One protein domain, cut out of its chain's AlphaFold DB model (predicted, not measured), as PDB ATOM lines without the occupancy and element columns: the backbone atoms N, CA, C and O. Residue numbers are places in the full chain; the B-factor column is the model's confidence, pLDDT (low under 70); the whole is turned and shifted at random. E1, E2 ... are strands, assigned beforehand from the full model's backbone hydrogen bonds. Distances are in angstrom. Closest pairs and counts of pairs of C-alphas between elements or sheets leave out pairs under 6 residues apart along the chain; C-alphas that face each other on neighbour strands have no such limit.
ATOM      1  N   LYS A  31     -20.002   7.820 -33.372       51.47
ATOM      2  CA  LYS A  31     -20.279   7.408 -31.987       51.47
ATOM      3  C   LYS A  31     -19.124   6.517 -31.501       51.47
ATOM      4  O   LYS A  31     -19.142   5.317 -31.733       51.47
ATOM      5  N   GLY A  32     -18.100   7.105 -30.885       66.31
ATOM      6  CA  GLY A  32     -16.987   6.372 -30.272       66.31
ATOM      7  C   GLY A  32     -15.756   7.251 -30.052       66.31
ATOM      8  O   GLY A  32     -15.411   8.059 -30.914       66.31
ATOM      9  N   MET A  33     -15.090   7.101 -28.902       83.38
ATOM     10  CA  MET A  33     -13.787   7.733 -28.672       83.38
ATOM     11  C   MET A  33     -12.751   7.135 -29.627       83.38
ATOM     12  O   MET A  33     -12.752   5.929 -29.898       83.38
ATOM     13  N   GLN A  34     -11.848   7.973 -30.131       90.81
ATOM     14  CA  GLN A  34     -10.763   7.525 -31.003       90.81
ATOM     15  C   GLN A  34      -9.412   7.784 -30.352       90.81
ATOM     16  O   GLN A  34      -9.260   8.747 -29.606       90.81
ATOM     17  N   ALA A  35      -8.431   6.943 -30.659       92.62
ATOM     18  CA  ALA A  35      -7.050   7.121 -30.235       92.62
ATOM     19  C   ALA A  35      -6.127   7.134 -31.457       92.62
ATOM     20  O   ALA A  35      -6.280   6.330 -32.382       92.62
ATOM     21  N   CYS A  36      -5.166   8.056 -31.470       94.94
ATOM     22  CA  CYS A  36      -4.180   8.146 -32.530       94.94
ATOM     23  C   CYS A  36      -3.141   7.029 -32.381       94.94
ATOM     24  O   CYS A  36      -2.425   6.990 -31.386       94.94
ATOM     25  N   LYS A  37      -2.972   6.185 -33.402       95.31
ATOM     26  CA  LYS A  37      -1.962   5.106 -33.431       95.31
ATOM     27  C   LYS A  37      -0.512   5.603 -33.363       95.31
ATOM     28  O   LYS A  37       0.381   4.803 -33.125       95.31
ATOM     29  N   LYS A  38      -0.267   6.890 -33.642       95.56
ATOM     30  CA  LYS A  38       1.082   7.468 -33.754       95.56
ATOM     31  C   LYS A  38       1.456   8.341 -32.560       95.56
ATOM     32  O   LYS A  38       2.492   8.123 -31.948       95.56
ATOM     33  N   CYS A  39       0.645   9.354 -32.252       94.19
ATOM     34  CA  CYS A  39       0.934  10.294 -31.163       94.19
ATOM     35  C   CYS A  39       0.158  10.006 -29.875       94.19
ATOM     36  O   CYS A  39       0.295  10.769 -28.927       94.19
ATOM     37  N   HIS A  40      -0.675   8.960 -29.857       92.88
ATOM     38  CA  HIS A  40      -1.509   8.581 -28.714       92.88
ATOM     39  C   HIS A  40      -2.460   9.680 -28.211       92.88
ATOM     40  O   HIS A  40      -2.962   9.580 -27.103       92.88
ATOM     41  N   ALA A  41      -2.749  10.701 -29.025       94.12
ATOM     42  CA  ALA A  41      -3.796  11.677 -28.733       94.12
ATOM     43  C   ALA A  41      -5.188  11.037 -28.821       94.12
ATOM     44  O   ALA A  41      -5.401  10.105 -29.601       94.12
ATOM     45  N   TYR A  42      -6.148  11.591 -28.089       92.88
ATOM     46  CA  TYR A  42      -7.501  11.055 -27.965       92.88
ATOM     47  C   TYR A  42      -8.536  12.032 -28.510       92.88
ATOM     48  O   TYR A  42      -8.499  13.220 -28.196       92.88
ATOM     49  N   PHE A  43      -9.484  11.532 -29.298       92.31
ATOM     50  CA  PHE A  43     -10.610  12.311 -29.793       92.31
ATOM     51  C   PHE A  43     -11.818  12.153 -28.870       92.31
ATOM     52  O   PHE A  43     -12.390  11.063 -28.750       92.31
ATOM     53  N   TYR A  44     -12.220  13.251 -28.238       88.75
ATOM     54  CA  TYR A  44     -13.438  13.348 -27.439       88.75
ATOM     55  C   TYR A  44     -13.919  14.800 -27.390       88.75
ATOM     56  O   TYR A  44     -13.159  15.728 -27.646       88.75
ATOM     57  N   LYS A  45     -15.205  15.021 -27.071       87.00
ATOM     58  CA  LYS A  45     -15.813  16.369 -27.053       87.00
ATOM     59  C   LYS A  45     -15.529  17.179 -28.337       87.00
ATOM     60  O   LYS A  45     -15.334  18.386 -28.277       87.00
ATOM     61  N   LYS A  46     -15.538  16.498 -29.491       87.69
ATOM     62  CA  LYS A  46     -15.289  17.060 -30.831       87.69
ATOM     63  C   LYS A  46     -13.882  17.651 -31.050       87.69
ATOM     64  O   LYS A  46     -13.696  18.421 -31.982       87.69
ATOM     65  N   SER A  47     -12.885  17.283 -30.247       90.75
ATOM     66  CA  SER A  47     -11.500  17.739 -30.430       90.75
ATOM     67  C   SER A  47     -10.478  16.683 -29.998       90.75
ATOM     68  O   SER A  47     -10.826  15.679 -29.373       90.75
ATOM     69  N   TRP A  48      -9.217  16.878 -30.392       94.00
ATOM     70  CA  TRP A  48      -8.104  15.985 -30.065       94.00
ATOM     71  C   TRP A  48      -7.302  16.511 -28.874       94.00
ATOM     72  O   TRP A  48      -6.851  17.654 -28.875       94.00
ATOM     73  N   HIS A  49      -7.050  15.650 -27.892       93.62
ATOM     74  CA  HIS A  49      -6.392  16.000 -26.632       93.62
ATOM     75  C   HIS A  49      -5.211  15.075 -26.360       93.62
ATOM     76  O   HIS A  49      -5.180  13.942 -26.842       93.62
ATOM     77  N   HIS A  50      -4.228  15.555 -25.596       92.75
ATOM     78  CA  HIS A  50      -3.071  14.740 -25.201       92.75
ATOM     79  C   HIS A  50      -3.464  13.650 -24.214       92.75
ATOM     80  O   HIS A  50      -3.016  12.515 -24.335       92.75
ATOM     81  N   ASP A  51      -4.331  14.007 -23.272       87.88
ATOM     82  CA  ASP A  51      -4.695  13.159 -22.150       87.88
ATOM     83  C   ASP A  51      -6.108  12.610 -22.292       87.88
ATOM     84  O   ASP A  51      -6.983  13.198 -22.927       87.88
ATOM     85  N   LEU A  52      -6.337  11.470 -21.652       80.88
ATOM     86  CA  LEU A  52      -7.660  10.882 -21.527       80.88
ATOM     87  C   LEU A  52      -8.502  11.645 -20.498       80.88
ATOM     88  O   LEU A  52      -8.024  11.942 -19.400       80.88
ATOM     89  N   PRO A  53      -9.785  11.912 -20.788       72.94
ATOM     90  CA  PRO A  53     -10.636  12.625 -19.856       72.94
ATOM     91  C   PRO A  53     -10.959  11.728 -18.655       72.94
ATOM     92  O   PRO A  53     -11.373  10.582 -18.810       72.94
ATOM     93  N   GLY A  54     -10.813  12.264 -17.442       66.44
ATOM     94  CA  GLY A  54     -11.281  11.607 -16.216       66.44
ATOM     95  C   GLY A  54     -10.436  10.429 -15.719       66.44
ATOM     96  O   GLY A  54     -10.825   9.808 -14.725       66.44
ATOM     97  N   VAL A  55      -9.292  10.153 -16.355       65.00
ATOM     98  CA  VAL A  55      -8.274   9.206 -15.881       65.00
ATOM     99  C   VAL A  55      -7.109  10.014 -15.316       65.00
ATOM    100  O   VAL A  55      -6.237  10.468 -16.054       65.00
ATOM    101  N   LYS A  56      -7.090  10.234 -13.997       63.53
ATOM    102  CA  LYS A  56      -5.870  10.721 -13.338       63.53
ATOM    103  C   LYS A  56      -4.858   9.574 -13.290       63.53
ATOM    104  O   LYS A  56      -5.245   8.422 -13.083       63.53
ATOM    105  N   LYS A  57      -3.565   9.876 -13.463       61.19
ATOM    106  CA  LYS A  57      -2.487   8.887 -13.274       61.19
ATOM    107  C   LYS A  57      -2.673   8.189 -11.917       61.19
ATOM    108  O   LYS A  57      -2.639   8.857 -10.891       61.19
ATOM    109  N   GLY A  58      -2.875   6.870 -11.930       60.28
ATOM    110  CA  GLY A  58      -3.030   6.042 -10.726       60.28
ATOM    111  C   GLY A  58      -4.463   5.613 -10.378       60.28
ATOM    112  O   GLY A  58      -4.628   4.735  -9.534       60.28
ATOM    113  N   GLU A  59      -5.499   6.149 -11.030       59.38
ATOM    114  CA  GLU A  59      -6.880   5.699 -10.800       59.38
ATOM    115  C   GLU A  59      -7.217   4.457 -11.646       59.38
ATOM    116  O   GLU A  59      -7.155   4.485 -12.876       59.38
ATOM    117  N   LYS A  60      -7.634   3.363 -10.991       56.12
ATOM    118  CA  LYS A  60      -8.147   2.151 -11.652       56.12
ATOM    119  C   LYS A  60      -9.600   2.360 -12.089       56.12
ATOM    120  O   LYS A  60     -10.525   1.872 -11.449       56.12
ATOM    121  N   LYS A  61      -9.806   3.117 -13.165       60.91
ATOM    122  CA  LYS A  61     -11.109   3.215 -13.839       60.91
ATOM    123  C   LYS A  61     -11.159   2.284 -15.053       60.91
ATOM    124  O   LYS A  61     -10.109   2.021 -15.643       60.91
ATOM    125  N   PRO A  62     -12.352   1.803 -15.448       61.97
ATOM    126  CA  PRO A  62     -12.512   1.076 -16.700       61.97
ATOM    127  C   PRO A  62     -12.000   1.942 -17.853       61.97
ATOM    128  O   PRO A  62     -12.439   3.082 -18.022       61.97
ATOM    129  N   VAL A  63     -11.044   1.418 -18.616       63.91
ATOM    130  CA  VAL A  63     -10.505   2.114 -19.787       63.91
ATOM    131  C   VAL A  63     -11.603   2.144 -20.857       63.91
ATOM    132  O   VAL A  63     -12.147   1.084 -21.177       63.91
ATOM    133  N   PRO A  64     -11.966   3.318 -21.405       69.31
ATOM    134  CA  PRO A  64     -12.954   3.390 -22.474       69.31
ATOM    135  C   PRO A  64     -12.514   2.567 -23.691       69.31
ATOM    136  O   PRO A  64     -11.326   2.447 -23.978       69.31
ATOM    137  N   VAL A  65     -13.467   2.017 -24.441       72.88
ATOM    138  CA  VAL A  65     -13.155   1.338 -25.707       72.88
ATOM    139  C   VAL A  65     -12.844   2.393 -26.771       72.88
ATOM    140  O   VAL A  65     -13.662   3.280 -27.027       72.88
ATOM    141  N   PHE A  66     -11.675   2.285 -27.410       79.31
ATOM    142  CA  PHE A  66     -11.230   3.204 -28.462       79.31
ATOM    143  C   PHE A  66     -11.233   2.545 -29.834       79.31
ATOM    144  O   PHE A  66     -10.819   1.399 -29.995       79.31
ATOM    145  N   THR A  67     -11.592   3.323 -30.855       88.19
ATOM    146  CA  THR A  67     -11.182   3.005 -32.227       88.19
ATOM    147  C   THR A  67      -9.823   3.632 -32.503       88.19
ATOM    148  O   THR A  67      -9.640   4.840 -32.350       88.19
ATOM    149  N   PHE A  68      -8.867   2.832 -32.959       90.62
ATOM    150  CA  PHE A  68      -7.550   3.336 -33.315       90.62
ATOM    151  C   PHE A  68      -7.530   3.870 -34.754       90.62
ATOM    152  O   PHE A  68      -7.824   3.142 -35.702       90.62
ATOM    153  N   THR A  69      -7.120   5.124 -34.931       94.25
ATOM    154  CA  THR A  69      -6.985   5.811 -36.232       94.25
ATOM    155  C   THR A  69      -5.741   6.709 -36.229       94.25
ATOM    156  O   THR A  69      -5.016   6.733 -35.243       94.25
ATOM    157  N   LEU A  70      -5.439   7.432 -37.307       95.62
ATOM    158  CA  LEU A  70      -4.507   8.564 -37.247       95.62
ATOM    159  C   LEU A  70      -5.276   9.846 -36.927       95.62
ATOM    160  O   LEU A  70      -6.388  10.033 -37.415       95.62
ATOM    161  N   CYS A  71      -4.683  10.725 -36.115       95.50
ATOM    162  CA  CYS A  71      -5.199  12.084 -35.977       95.50
ATOM    163  C   CYS A  71      -4.871  12.917 -37.229       95.50
ATOM    164  O   CYS A  71      -3.887  12.597 -37.910       95.50
TER     165      CYS A  71
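This is residues 31 to 71 of the 185 residues of a protein of Candidatus Ryanbacteria bacterium RIFCSPHIGHO2_01_FULL_48_27 (UniProt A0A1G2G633). With little regular structure, this is one small twisted sheet of four short strands, from which a long loop, residues 50 to 65, swings out and back, its residues 56 to 62 sticking out. The printed part has 41 residues, 14 of them in strands E1 to E4, and no named helix; the class is all strand. The sheet is mixed, in the order E3, E2, E1, E4. The whole is compact, with a radius of gyration of the C-alphas of 10.1 A and spans of 27 by 21 by 16 A.

Find C-alpha 33 at (-13.787, 7.733, -28.672); there E1, residues 33 to 36, begins its 10.4 A. Next come E2, residues 42 to 44, and E3, residues 47 to 49. E4, residues 66 to 69, runs 9.2 A to C-alpha 69 at (-6.985, 5.811, -36.232).

E1, E2 and E3 form a meander, each strand the antiparallel neighbour of the one before. In the hairpin E1 and E2, look at N 43 and O 34, 2.8 A apart, within hydrogen-bond range; in the hairpin E2 and E3, at N 42 and O 49, also 2.8 A. E4 is parallel to E1, at 40 degrees, with N 69 and O 35 within range at 2.9 A.

The C-alphas farthest apart, of Lys 31 and Gly 58, are 27.4 A apart. The printed part has no cut; the link E3 to E4 is long, 16 residues. Residues 31 to 32 and 54 to 64 have pLDDT under 70.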